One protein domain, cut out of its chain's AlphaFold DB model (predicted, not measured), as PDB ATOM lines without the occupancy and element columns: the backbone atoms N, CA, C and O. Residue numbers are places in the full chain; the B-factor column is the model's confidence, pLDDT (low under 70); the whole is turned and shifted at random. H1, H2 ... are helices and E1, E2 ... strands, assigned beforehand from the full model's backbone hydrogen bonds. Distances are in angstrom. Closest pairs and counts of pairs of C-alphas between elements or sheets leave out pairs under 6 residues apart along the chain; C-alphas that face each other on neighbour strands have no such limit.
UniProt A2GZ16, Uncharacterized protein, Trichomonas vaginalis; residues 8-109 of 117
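What this domain is: This is residues 8 to 109 of the 117 residues of an uncharacterized protein of Trichomonas vaginalis (UniProt A2GZ16). One strongly twisted sheet of six strands is folded into a V by its two long strands, E1 and E2, which lie side by side and bend together; E5, E6 and E3 extend one arm, E4 the other. The short helix H1 only grazes the sheet. The 102 printed residues run H1 E1 E2 E3 E4 E5 E6; the sheet is branched and antiparallel, and the class is mostly strand, with under half of the residues in named elements. The whole is compact, radius of gyration of the C-alphas 13.2 A, spanning 37 by 28 by 23 A.

Where its parts are: Find C-alpha 8 at (131.907, 162.177, 182.764), where H1 begins, residues 8 to 13. E1, residues 23 to 33, runs 24.5 A and bends by 87 degrees at residue 29. E2, residues 39 to 51, runs 28.3 A and bends by 88 degrees at residue 45. Next come E3, residues 54 to 58, E4, residues 66 to 69, and E5, residues 85 to 90, 16.0 A long. E6, residues 105 to 108, ends at C-alpha 108, (125.986, 171.933, 203.273).

How they stand to each other: H1 only just is on the sheet, grazing it with residues 10 to 11; its O i to N i+4 pairs are within hydrogen-bond range. E1, E2 and E3 form a meander, each the antiparallel neighbour of the one before: look at N 25 and O 48, 2.8 A, and N 49 and O 56, 2.9 A. On E2's side with E3 lies E4, N 40 to O 68 2.8 A. On E1's other side lies E5, N 26 to O 87 2.9 A, and E6 follows, N 86 to O 107 2.9 A.

The domain as a whole: C-alphas 35 and 53 are farthest apart, 39.6 A. The printed part has no cut. The links E4 to E5 and E5 to E6 are long. Mean pLDDT of the printed part is 75.5; 34 residues are under 70, among them 11 to 21 and 92 to 100.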
ATOM      1  N   ASN A   8     130.693 162.108 183.578       65.81
ATOM      2  CA  ASN A   8     131.907 162.177 182.764       65.81
ATOM      3  C   ASN A   8     131.587 162.466 181.301       65.81
ATOM      4  O   ASN A   8     132.305 163.252 180.680       65.81
ATOM      5  N   LYS A   9     130.512 161.890 180.744       66.56
ATOM      6  CA  LYS A   9     130.071 162.224 179.382       66.56
ATOM      7  C   LYS A   9     129.735 163.707 179.262       66.56
ATOM      8  O   LYS A   9     130.119 164.331 178.276       66.56
ATOM      9  N   TYR A  10     129.069 164.267 180.271       70.12
ATOM     10  CA  TYR A  10     128.770 165.694 180.315       70.12
ATOM     11  C   TYR A  10     130.052 166.542 180.397       70.12
ATOM     12  O   TYR A  10     130.298 167.372 179.526       70.12
ATOM     13  N   MET A  11     130.928 166.266 181.367       67.12
ATOM     14  CA  MET A  11     132.171 167.024 181.579       67.12
ATOM     15  C   MET A  11     133.153 166.922 180.404       67.12
ATOM     16  O   MET A  11     133.826 167.894 180.076       67.12
ATOM     17  N   SER A  12     133.212 165.774 179.723       65.12
ATOM     18  CA  SER A  12     134.058 165.573 178.535       65.12
ATOM     19  C   SER A  12     133.559 166.336 177.305       65.12
ATOM     20  O   SER A  12     134.333 166.577 176.379       65.12
ATOM     21  N   GLY A  13     132.270 166.690 177.270       64.12
ATOM     22  CA  GLY A  13     131.684 167.541 176.235       64.12
ATOM     23  C   GLY A  13     132.031 169.021 176.409       64.12
ATOM     24  O   GLY A  13     132.064 169.752 175.426       64.12
ATOM     25  N   LEU A  14     132.382 169.451 177.626       65.19
ATOM     26  CA  LEU A  14     132.756 170.833 177.971       65.19
ATOM     27  C   LEU A  14     134.217 171.179 177.611       65.19
ATOM     28  O   LEU A  14     134.820 172.061 178.219       65.19
ATOM     29  N   LYS A  15     134.797 170.470 176.632       53.78
ATOM     30  CA  LYS A  15     136.232 170.414 176.280       53.78
ATOM     31  C   LYS A  15     136.950 171.757 176.079       53.78
ATOM     32  O   LYS A  15     138.177 171.755 176.057       53.78
ATOM     33  N   GLU A  16     136.240 172.872 175.942       51.12
ATOM     34  CA  GLU A  16     136.828 174.187 175.651       51.12
ATOM     35  C   GLU A  16     137.095 175.072 176.887       51.12
ATOM     36  O   GLU A  16     137.789 176.075 176.755       51.12
ATOM     37  N   GLU A  17     136.668 174.694 178.101       52.44
ATOM     38  CA  GLU A  17     136.861 175.527 179.313       52.44
ATOM     39  C   GLU A  17     137.503 174.794 180.507       52.44
ATOM     40  O   GLU A  17     137.338 175.194 181.657       52.44
ATOM     41  N   LEU A  18     138.254 173.715 180.273       56.59
ATOM     42  CA  LEU A  18     138.815 172.881 181.346       56.59
ATOM     43  C   LEU A  18     140.101 173.478 181.940       56.59
ATOM     44  O   LEU A  18     141.182 172.892 181.896       56.59
ATOM     45  N   ASP A  19     139.962 174.671 182.511       60.09
ATOM     46  CA  ASP A  19     140.917 175.235 183.457       60.09
ATOM     47  C   ASP A  19     140.991 174.299 184.688       60.09
ATOM     48  O   ASP A  19     139.935 173.815 185.121       60.09
ATOM     49  N   PRO A  20     142.175 174.022 185.273       60.22
ATOM     50  CA  PRO A  20     142.347 173.197 186.481       60.22
ATOM     51  C   PRO A  20     141.453 173.563 187.682       60.22
ATOM     52  O   PRO A  20     141.353 172.784 188.626       60.22
ATOM     53  N   PHE A  21     140.778 174.713 187.654       64.81
ATOM     54  CA  PHE A  21     139.813 175.147 188.671       64.81
ATOM     55  C   PHE A  21     138.343 174.900 188.302       64.81
ATOM     56  O   PHE A  21     137.458 175.524 188.888       64.81
ATOM     57  N   THR A  22     138.060 174.038 187.324       75.44
ATOM     58  CA  THR A  22     136.684 173.770 186.891       75.44
ATOM     59  C   THR A  22     136.028 172.680 187.738       75.44
ATOM     60  O   THR A  22     136.499 171.541 187.791       75.44
ATOM     61  N   TYR A  23     134.912 173.023 188.383       81.12
ATOM     62  CA  TYR A  23     134.118 172.120 189.219       81.12
ATOM     63  C   TYR A  23     132.683 172.031 188.709       81.12
ATOM     64  O   TYR A  23     132.075 173.044 188.371       81.12
ATOM     65  N   LEU A  24     132.100 170.838 188.752       84.88
ATOM     66  CA  LEU A  24     130.660 170.655 188.650       84.88
ATOM     67  C   LEU A  24     130.065 170.590 190.055       84.88
ATOM     68  O   LEU A  24     130.341 169.666 190.819       84.88
ATOM     69  N   ASN A  25     129.221 171.558 190.391       88.56
ATOM     70  CA  ASN A  25     128.389 171.486 191.582       88.56
ATOM     71  C   ASN A  25     127.059 170.833 191.227       88.56
ATOM     72  O   ASN A  25     126.304 171.363 190.411       88.56
ATOM     73  N   VAL A  26     126.752 169.729 191.899       88.25
ATOM     74  CA  VAL A  26     125.453 169.062 191.838       88.25
ATOM     75  C   VAL A  26     124.695 169.388 193.114       88.25
ATOM     76  O   VAL A  26     125.106 168.988 194.200       88.25
ATOM     77  N   TYR A  27     123.610 170.142 192.999       88.44
ATOM     78  CA  TYR A  27     122.786 170.544 194.134       88.44
ATOM     79  C   TYR A  27     121.654 169.548 194.352       88.44
ATOM     80  O   TYR A  27     120.987 169.168 193.390       88.44
ATOM     81  N   PHE A  28     121.411 169.159 195.602       88.12
ATOM     82  CA  PHE A  28     120.408 168.150 195.937       88.12
ATOM     83  C   PHE A  28     119.821 168.338 197.341       88.12
ATOM     84  O   PHE A  28     120.427 168.959 198.219       88.12
ATOM     85  N   TYR A  29     118.626 167.773 197.522       87.56
ATOM     86  CA  TYR A  29     117.934 167.640 198.811       87.56
ATOM     87  C   TYR A  29     117.690 166.178 199.173       87.56
ATOM     88  O   TYR A  29     117.784 165.802 200.341       87.56
ATOM     89  N   HIS A  30     117.361 165.371 198.163       87.75
ATOM     90  CA  HIS A  30     117.008 163.971 198.315       87.75
ATOM     91  C   HIS A  30     118.178 163.091 197.898       87.75
ATOM     92  O   HIS A  30     118.835 163.319 196.878       87.75
ATOM     93  N   PHE A  31     118.454 162.107 198.739       88.06
ATOM     94  CA  PHE A  31     119.459 161.088 198.522       88.06
ATOM     95  C   PHE A  31     119.038 159.840 199.293       88.06
ATOM     96  O   PHE A  31     118.466 159.938 200.374       88.06
ATOM     97  N   GLU A  32     119.324 158.671 198.744       87.69
ATOM     98  CA  GLU A  32     118.981 157.392 199.354       87.69
ATOM     99  C   GLU A  32     120.124 156.400 199.179       87.69
ATOM    100  O   GLU A  32     120.901 156.470 198.220       87.69
ATOM    101  N   LYS A  33     120.239 155.458 200.113       85.75
ATOM    102  CA  LYS A  33     121.182 154.359 199.948       85.75
ATOM    103  C   LYS A  33     120.629 153.419 198.880       85.75
ATOM    104  O   LYS A  33     119.495 152.959 198.979       85.75
ATOM    105  N   SER A  34     121.432 153.150 197.858       82.50
ATOM    106  CA  SER A  34     121.065 152.242 196.777       82.50
ATOM    107  C   SER A  34     120.937 150.803 197.288       82.50
ATOM    108  O   SER A  34     121.488 150.437 198.328       82.50
ATOM    109  N   THR A  35     120.254 149.951 196.520       79.44
ATOM    110  CA  THR A  35     120.202 148.501 196.770       79.44
ATOM    111  C   THR A  35     121.561 147.825 196.577       79.44
ATOM    112  O   THR A  35     121.764 146.708 197.047       79.44
ATOM    113  N   PHE A  36     122.495 148.483 195.881       75.62
ATOM    114  CA  PHE A  36     123.888 148.057 195.778       75.62
ATOM    115  C   PHE A  36     124.678 148.514 197.010       75.62
ATOM    116  O   PHE A  36     124.595 149.677 197.410       75.62
ATOM    117  N   ASP A  37     125.459 147.604 197.605       70.75
ATOM    118  CA  ASP A  37     126.243 147.917 198.803       70.75
ATOM    119  C   ASP A  37     127.212 149.078 198.537       70.75
ATOM    120  O   ASP A  37     127.858 149.143 197.489       70.75
ATOM    121  N   LYS A  38     127.318 149.986 199.511       76.69
ATOM    122  CA  LYS A  38     128.210 151.155 199.476       76.69
ATOM    123  C   LYS A  38     127.982 152.094 198.296       76.69
ATOM    124  O   LYS A  38     128.934 152.652 197.751       76.69
ATOM    125  N   VAL A  39     126.727 152.306 197.910       81.88
ATOM    126  CA  VAL A  39     126.345 153.248 196.857       81.88
ATOM    127  C   VAL A  39     125.176 154.113 197.325       81.88
ATOM    128  O   VAL A  39     124.236 153.620 197.945       81.88
ATOM    129  N   TRP A  40     125.225 155.400 197.002       86.25
ATOM    130  CA  TRP A  40     124.164 156.373 197.242       86.25
ATOM    131  C   TRP A  40     123.609 156.879 195.916       86.25
ATOM    132  O   TRP A  40     124.367 157.162 194.989       86.25
ATOM    133  N   ASN A  41     122.291 157.000 195.832       86.94
ATOM    134  CA  ASN A  41     121.611 157.680 194.743       86.94
ATOM    135  C   ASN A  41     121.235 159.080 195.214       86.94
ATOM    136  O   ASN A  41     120.679 159.249 196.293       86.94
ATOM    137  N   ILE A  42     121.536 160.079 194.402       87.50
ATOM    138  CA  ILE A  42     121.205 161.479 194.638       87.50
ATOM    139  C   ILE A  42     120.185 161.884 193.591       87.50
ATOM    140  O   ILE A  42     120.359 161.553 192.421       87.50
ATOM    141  N   GLU A  43     119.165 162.634 193.990       87.62
ATOM    142  CA  GLU A  43     118.244 163.283 193.062       87.62
ATOM    143  C   GLU A  43     118.685 164.738 192.841       87.62
ATOM    144  O   GLU A  43     118.523 165.585 193.733       87.62
ATOM    145  N   PRO A  44     119.287 165.067 191.684       85.62
ATOM    146  CA  PRO A  44     119.780 166.411 191.455       85.62
ATOM    147  C   PRO A  44     118.651 167.393 191.176       85.62
ATOM    148  O   PRO A  44     117.710 167.134 190.427       85.62
ATOM    149  N   VAL A  45     118.795 168.581 191.744       85.06
ATOM    150  CA  VAL A  45     117.847 169.685 191.592       85.06
ATOM    151  C   VAL A  45     118.380 170.713 190.608       85.06
ATOM    152  O   VAL A  45     117.618 171.254 189.811       85.06
ATOM    153  N   LYS A  46     119.684 171.000 190.684       84.88
ATOM    154  CA  LYS A  46     120.348 172.014 189.866       84.88
ATOM    155  C   LYS A  46     121.822 171.684 189.682       84.88
ATOM    156  O   LYS A  46     122.436 171.077 190.560       84.88
ATOM    157  N   PHE A  47     122.395 172.171 188.589       84.31
ATOM    158  CA  PHE A  47     123.814 172.054 188.295       84.31
ATOM    159  C   PHE A  47     124.439 173.434 188.119       84.31
ATOM    160  O   PHE A  47     123.791 174.382 187.670       84.31
ATOM    161  N   ALA A  48     125.708 173.553 188.492       85.31
ATOM    162  CA  ALA A  48     126.508 174.713 188.138       85.31
ATOM    163  C   ALA A  48     127.916 174.284 187.751       85.31
ATOM    164  O   ALA A  48     128.569 173.564 188.509       85.31
ATOM    165  N   ILE A  49     128.388 174.778 186.612       84.06
ATOM    166  CA  ILE A  49     129.804 174.757 186.275       84.06
ATOM    167  C   ILE A  49     130.432 175.956 186.976       84.06
ATOM    168  O   ILE A  49     130.035 177.101 186.769       84.06
ATOM    169  N   VAL A  50     131.403 175.695 187.834       83.25
ATOM    170  CA  VAL A  50     132.197 176.725 188.495       83.25
ATOM    171  C   VAL A  50     133.555 176.757 187.832       83.25
ATOM    172  O   VAL A  50     134.263 175.758 187.864       83.25
ATOM    173  N   THR A  51     133.915 177.899 187.264       79.88
ATOM    174  CA  THR A  51     135.242 178.165 186.704       79.88
ATOM    175  C   THR A  51     135.913 179.290 187.493       79.88
ATOM    176  O   THR A  51     135.300 179.912 188.368       79.88
ATOM    177  N   LYS A  52     137.165 179.622 187.153       77.38
ATOM    178  CA  LYS A  52     137.854 180.797 187.717       77.38
ATOM    179  C   LYS A  52     137.105 182.119 187.488       77.38
ATOM    180  O   LYS A  52     137.297 183.062 188.246       77.38
ATOM    181  N   ASN A  53     136.265 182.183 186.451       78.19
ATOM    182  CA  ASN A  53     135.536 183.389 186.058       78.19
ATOM    183  C   ASN A  53     134.171 183.506 186.758       78.19
ATOM    184  O   ASN A  53     133.497 184.523 186.614       78.19
ATOM    185  N   GLY A  54     133.756 182.485 187.516       79.50
ATOM    186  CA  GLY A  54     132.495 182.467 188.251       79.50
ATOM    187  C   GLY A  54     131.717 181.164 188.080       79.50
ATOM    188  O   GLY A  54     132.174 180.209 187.454       79.50
ATOM    189  N   ALA A  55     130.521 181.122 188.669       81.44
ATOM    190  CA  ALA A  55     129.609 179.990 188.554       81.44
ATOM    191  C   ALA A  55     128.542 180.265 187.488       81.44
ATOM    192  O   ALA A  55     127.774 181.220 187.612       81.44
ATOM    193  N   LYS A  56     128.461 179.396 186.481       83.12
ATOM    194  CA  LYS A  56     127.383 179.368 185.497       83.12
ATOM    195  C   LYS A  56     126.424 178.243 185.858       83.12
ATOM    196  O   LYS A  56     126.817 177.080 185.949       83.12
ATOM    197  N   PHE A  57     125.173 178.602 186.123       79.44
ATOM    198  CA  PHE A  57     124.126 177.609 186.305       79.44
ATOM    199  C   PHE A  57     123.739 177.051 184.950       79.44
ATOM    200  O   PHE A  57     123.499 177.809 184.013       79.44
ATOM    201  N   GLU A  58     123.681 175.735 184.880       70.50
ATOM    202  CA  GLU A  58     123.308 175.034 183.669       70.50
ATOM    203  C   GLU A  58     121.937 174.411 183.908       70.50
ATOM    204  O   GLU A  58     121.742 173.669 184.880       70.50
ATOM    205  N   ASP A  59     120.993 174.724 183.024       63.31
ATOM    206  CA  ASP A  59     119.723 174.010 182.927       63.31
ATOM    207  C   ASP A  59     119.997 172.690 182.214       63.31
ATOM    208  O   ASP A  59     119.697 172.482 181.040       63.31
ATOM    209  N   LEU A  60     120.686 171.808 182.934       62.78
ATOM    210  CA  LEU A  60     120.913 170.462 182.465       62.78
ATOM    211  C   LEU A  60     119.626 169.691 182.643       62.78
ATOM    212  O   LEU A  60     119.208 169.403 183.767       62.78
ATOM    213  N   ASP A  61     119.028 169.353 181.508       54.72
ATOM    214  CA  ASP A  61     117.905 168.439 181.438       54.72
ATOM    215  C   ASP A  61     118.417 167.019 181.693       54.72
ATOM    216  O   ASP A  61     118.664 166.205 180.802       54.72
ATOM    217  N   ILE A  62     118.732 166.777 182.959       60.44
ATOM    218  CA  ILE A  62     119.230 165.510 183.443       60.44
ATOM    219  C   ILE A  62     118.064 164.822 184.143       60.44
ATOM    220  O   ILE A  62     117.825 164.975 185.340       60.44
ATOM    221  N   GLU A  63     117.322 164.049 183.358       57.59
ATOM    222  CA  GLU A  63     116.354 163.092 183.871       57.59
ATOM    223  C   GLU A  63     117.116 161.903 184.470       57.59
ATOM    224  O   GLU A  63     117.529 161.000 183.741       57.59
ATOM    225  N   GLY A  64     117.341 161.886 185.786       73.62
ATOM    226  CA  GLY A  64     117.915 160.705 186.427       73.62
ATOM    227  C   GLY A  64     118.464 160.886 187.835       73.62
ATOM    228  O   GLY A  64     118.548 161.993 188.359       73.62
ATOM    229  N   LEU A  65     118.870 159.761 188.426       82.31
ATOM    230  CA  LEU A  65     119.603 159.728 189.689       82.31
ATOM    231  C   LEU A  65     121.110 159.784 189.420       82.31
ATOM    232  O   LEU A  65     121.623 159.119 188.514       82.31
ATOM    233  N   LEU A  66     121.822 160.565 190.229       83.25
ATOM    234  CA  LEU A  66     123.277 160.576 190.253       83.25
ATOM    235  C   LEU A  66     123.754 159.541 191.268       83.25
ATOM    236  O   LEU A  66     123.485 159.664 192.460       83.25
ATOM    237  N   THR A  67     124.476 158.534 190.800       83.06
ATOM    238  CA  THR A  67     124.962 157.443 191.643       83.06
ATOM    239  C   THR A  67     126.397 157.705 192.094       83.06
ATOM    240  O   THR A  67     127.263 158.008 191.278       83.06
ATOM    241  N   VAL A  68     126.657 157.571 193.397       80.25
ATOM    242  CA  VAL A  68     127.952 157.871 194.025       80.25
ATOM    243  C   VAL A  68     128.372 156.727 194.944       80.25
ATOM    244  O   VAL A  68     127.601 156.305 195.806       80.25
ATOM    245  N   LYS A  69     129.600 156.215 194.798       76.94
ATOM    246  CA  LYS A  69     130.138 155.186 195.708       76.94
ATOM    247  C   LYS A  69     130.479 155.782 197.088       76.94
ATOM    248  O   LYS A  69     131.188 156.778 197.202       76.94
ATOM    249  N   GLU A  70     130.026 155.126 198.155       67.56
ATOM    250  CA  GLU A  70     130.210 155.505 199.570       67.56
ATOM    251  C   GLU A  70     131.687 155.525 199.994       67.56
ATOM    252  O   GLU A  70     132.062 156.290 200.882       67.56
ATOM    253  N   SER A  71     132.548 154.734 199.335       63.50
ATOM    254  CA  SER A  71     134.000 154.726 199.576       63.50
ATOM    255  C   SER A  71     134.660 156.094 199.394       63.50
ATOM    256  O   SER A  71     135.747 156.304 199.925       63.50
ATOM    257  N   PHE A  72     134.003 157.011 198.679       59.44
ATOM    258  CA  PHE A  72     134.525 158.339 198.366       59.44
ATOM    259  C   PHE A  72     134.076 159.425 199.332       59.44
ATOM    260  O   PHE A  72     134.778 160.419 199.476       59.44
ATOM    261  N   ASP A  73     132.970 159.236 200.052       58.69
ATOM    262  CA  ASP A  73     132.598 160.193 201.083       58.69
ATOM    263  C   ASP A  73     131.793 159.532 202.210       58.69
ATOM    264  O   ASP A  73     130.569 159.387 202.144       58.69
ATOM    265  N   ARG A  74     132.481 159.202 203.318       58.47
ATOM    266  CA  ARG A  74     131.856 158.791 204.596       58.47
ATOM    267  C   ARG A  74     130.901 159.858 205.160       58.47
ATOM    268  O   ARG A  74     130.318 159.661 206.222       58.47
ATOM    269  N   ARG A  75     130.769 161.018 204.509       68.75
ATOM    270  CA  ARG A  75     129.840 162.077 204.901       68.75
ATOM    271  C   ARG A  75     128.400 161.788 204.505       68.75
ATOM    272  O   ARG A  75     127.545 162.325 205.197       68.75
ATOM    273  N   PHE A  76     128.113 160.947 203.499       75.00
ATOM    274  CA  PHE A  76     126.720 160.647 203.112       75.00
ATOM    275  C   PHE A  76     125.890 160.111 204.285       75.00
ATOM    276  O   PHE A  76     124.784 160.586 204.526       75.00
ATOM    277  N   SER A  77     126.462 159.209 205.086       73.38
ATOM    278  CA  SER A  77     125.809 158.656 206.280       73.38
ATOM    279  C   SER A  77     125.587 159.671 207.410       73.38
ATOM    280  O   SER A  77     124.810 159.402 208.321       73.38
ATOM    281  N   ASN A  78     126.235 160.838 207.354       81.25
ATOM    282  CA  ASN A  78     126.081 161.928 208.321       81.25
ATOM    283  C   ASN A  78     125.177 163.064 207.812       81.25
ATOM    284  O   ASN A  78     124.942 164.037 208.537       81.25
ATOM    285  N   LEU A  79     124.698 162.982 206.567       85.38
ATOM    286  CA  LEU A  79     123.777 163.971 206.020       85.38
ATOM    287  C   LEU A  79     122.398 163.829 206.666       85.38
ATOM    288  O   LEU A  79     121.987 162.751 207.089       85.38
ATOM    289  N   LYS A  80     121.671 164.943 206.736       85.25
ATOM    290  CA  LYS A  80     120.309 164.991 207.270       85.25
ATOM    291  C   LYS A  80     119.344 165.269 206.129       85.25
ATOM    292  O   LYS A  80     119.526 166.250 205.409       85.25
ATOM    293  N   GLU A  81     118.318 164.439 205.991       80.56
ATOM    294  CA  GLU A  81     117.252 164.681 205.019       80.56
ATOM    295  C   GLU A  81     116.618 166.069 205.205       80.56
ATOM    296  O   GLU A  81     116.548 166.610 206.312       80.56
ATOM    297  N   GLY A  82     116.175 166.667 204.097       78.56
ATOM    298  CA  GLY A  82     115.537 167.987 204.082       78.56
ATOM    299  C   GLY A  82     116.504 169.175 204.148       78.56
ATOM    300  O   GLY A  82     116.069 170.320 204.008       78.56
ATOM    301  N   LYS A  83     117.811 168.939 204.315       86.56
ATOM    302  CA  LYS A  83     118.840 169.973 204.160       86.56
ATOM    303  C   LYS A  83     119.326 170.083 202.718       86.56
ATOM    304  O   LYS A  83     119.337 169.114 201.968       86.56
ATOM    305  N   ALA A  84     119.749 171.290 202.349       88.94
ATOM    306  CA  ALA A  84     120.366 171.562 201.061       88.94
ATOM    307  C   ALA A  84     121.847 171.180 201.076       88.94
ATOM    308  O   ALA A  84     122.620 171.686 201.895       88.94
ATOM    309  N   TYR A  85     122.258 170.372 200.106       89.88
ATOM    310  CA  TYR A  85     123.653 170.011 199.901       89.88
ATOM    311  C   TYR A  85     124.091 170.310 198.473       89.88
ATOM    312  O   TYR A  85     123.285 170.415 197.546       89.88
ATOM    313  N   LYS A  86     125.406 170.445 198.301       90.12
ATOM    314  CA  LYS A  86     126.051 170.360 196.996       90.12
ATOM    315  C   LYS A  86     127.167 169.327 197.030       90.12
ATOM    316  O   LYS A  86     128.004 169.351 197.934       90.12
ATOM    317  N   LEU A  87     127.180 168.452 196.035       88.50
ATOM    318  CA  LEU A  87     128.310 167.592 195.721       88.50
ATOM    319  C   LEU A  87     129.202 168.368 194.753       88.50
ATOM    320  O   LEU A  87     128.771 168.737 193.664       88.50
ATOM    321  N   VAL A  88     130.421 168.670 195.187       87.12
ATOM    322  CA  VAL A  88     131.421 169.378 194.387       87.12
ATOM    323  C   VAL A  88     132.289 168.330 193.711       87.12
ATOM    324  O   VAL A  88     133.021 167.624 194.400       87.12
ATOM    325  N   ILE A  89     132.203 168.227 192.389       83.62
ATOM    326  CA  ILE A  89     132.948 167.264 191.579       83.62
ATOM    327  C   ILE A  89     133.998 168.036 190.770       83.62
ATOM    328  O   ILE A  89     133.629 168.735 189.824       83.62
ATOM    329  N   PRO A  90     135.294 167.951 191.105       77.25
ATOM    330  CA  PRO A  90     136.329 168.537 190.265       77.25
ATOM    331  C   PRO A  90     136.411 167.820 188.918       77.25
ATOM    332  O   PRO A  90     136.095 166.626 188.794       77.25
ATOM    333  N   TYR A  91     136.849 168.558 187.901       72.81
ATOM    334  CA  TYR A  91     137.336 167.937 186.683       72.81
ATOM    335  C   TYR A  91     138.612 167.153 187.003       72.81
ATOM    336  O   TYR A  91     139.620 167.736 187.389       72.81
ATOM    337  N   GLU A  92     138.574 165.831 186.829       67.44
ATOM    338  CA  GLU A  92     139.773 165.002 186.943       67.44
ATOM    339  C   GLU A  92     140.077 164.443 185.543       67.44
ATOM    340  O   GLU A  92     139.243 163.741 184.963       67.44
ATOM    341  N   PRO A  93     141.257 164.725 184.970       56.44
ATOM    342  CA  PRO A  93     141.592 164.330 183.601       56.44
ATOM    343  C   PRO A  93     141.769 162.812 183.412       56.44
ATOM    344  O   PRO A  93     141.911 162.352 182.282       56.44
ATOM    345  N   LYS A  94     141.788 162.027 184.498       56.34
ATOM    346  CA  LYS A  94     141.990 160.570 184.491       56.34
ATOM    347  C   LYS A  94     140.898 159.824 185.272       56.34
ATOM    348  O   LYS A  94     141.219 158.947 186.070       56.34
ATOM    349  N   LYS A  95     139.618 160.160 185.080       60.66
ATOM    350  CA  LYS A  95     138.536 159.341 185.661       60.66
ATOM    351  C   LYS A  95     138.400 158.029 184.898       60.66
ATOM    352  O   LYS A  95     138.259 158.038 183.679       60.66
ATOM    353  N   ALA A  96     138.454 156.919 185.631       56.59
ATOM    354  CA  ALA A  96     138.257 155.578 185.087       56.59
ATOM    355  C   ALA A  96     136.766 155.199 184.987       56.59
ATOM    356  O   ALA A  96     136.398 154.496 184.054       56.59
ATOM    357  N   ASP A  97     135.919 155.714 185.892       64.12
ATOM    358  CA  ASP A  97     134.503 155.344 186.019       64.12
ATOM    359  C   ASP A  97     133.586 156.558 186.269       64.12
ATOM    360  O   ASP A  97     133.988 157.569 186.847       64.12
ATOM    361  N   ASP A  98     132.317 156.449 185.857       66.38
ATOM    362  CA  ASP A  98     131.275 157.488 186.006       66.38
ATOM    363  C   ASP A  98     130.739 157.664 187.436       66.38
ATOM    364  O   ASP A  98     130.015 158.621 187.701       66.38
ATOM    365  N   TYR A  99     131.099 156.766 188.355       64.94
ATOM    366  CA  TYR A  99     130.575 156.702 189.730       64.94
ATOM    367  C   TYR A  99     131.628 157.023 190.799       64.94
ATOM    368  O   TYR A  99     131.338 156.980 192.000       64.94
ATOM    369  N   GLU A 100     132.863 157.278 190.364       67.12
ATOM    370  CA  GLU A 100     134.016 157.500 191.227       67.12
ATOM    371  C   GLU A 100     134.506 158.934 191.077       67.12
ATOM    372  O   GLU A 100     134.963 159.363 190.016       67.12
ATOM    373  N   TYR A 101     134.388 159.691 192.162       71.75
ATOM    374  CA  TYR A 101     134.772 161.094 192.213       71.75
ATOM    375  C   TYR A 101     135.761 161.282 193.365       71.75
ATOM    376  O   TYR A 101     135.378 161.668 194.473       71.75
ATOM    377  N   TYR A 102     137.021 160.938 193.107       66.62
ATOM    378  CA  TYR A 102     138.077 160.787 194.110       66.62
ATOM    379  C   TYR A 102     138.314 162.054 194.931       66.62
ATOM    380  O   TYR A 102     138.502 161.976 196.143       66.62
ATOM    381  N   GLU A 103     138.263 163.216 194.286       74.81
ATOM    382  CA  GLU A 103     138.487 164.510 194.933       74.81
ATOM    383  C   GLU A 103     137.181 165.258 195.242       74.81
ATOM    384  O   GLU A 103     137.186 166.444 195.594       74.81
ATOM    385  N   SER A 104     136.035 164.582 195.107       78.44
ATOM    386  CA  SER A 104     134.749 165.204 195.401       78.44
ATOM    387  C   SER A 104     134.525 165.419 196.891       78.44
ATOM    388  O   SER A 104     135.091 164.752 197.755       78.44
ATOM    389  N   LYS A 105     133.670 166.394 197.199       85.44
ATOM    390  CA  LYS A 105     133.244 166.668 198.570       85.44
ATOM    391  C   LYS A 105     131.800 167.117 198.621       85.44
ATOM    392  O   LYS A 105     131.352 167.893 197.773       85.44
ATOM    393  N   ILE A 106     131.108 166.719 199.679       87.19
ATOM    394  CA  ILE A 106     129.792 167.266 200.005       87.19
ATOM    395  C   ILE A 106     129.940 168.486 200.910       87.19
ATOM    396  O   ILE A 106     130.710 168.484 201.878       87.19
ATOM    397  N   VAL A 107     129.181 169.533 200.595       88.62
ATOM    398  CA  VAL A 107     129.102 170.772 201.372       88.62
ATOM    399  C   VAL A 107     127.636 171.103 201.644       88.62
ATOM    400  O   VAL A 107     126.823 171.120 200.721       88.62
ATOM    401  N   GLU A 108     127.298 171.386 202.904       88.75
ATOM    402  CA  GLU A 108     125.986 171.933 203.273       88.75
ATOM    403  C   GLU A 108     125.853 173.360 202.725       88.75
ATOM    404  O   GLU A 108     126.751 174.190 202.882       88.75
ATOM    405  N   VAL A 109     124.740 173.647 202.055       86.38
ATOM    406  CA  VAL A 109     124.473 174.969 201.485       86.38
ATOM    407  C   VAL A 109     123.744 175.813 202.523       86.38
ATOM    408  O   VAL A 109     122.682 175.438 203.011       86.38
TER     409      VAL A 109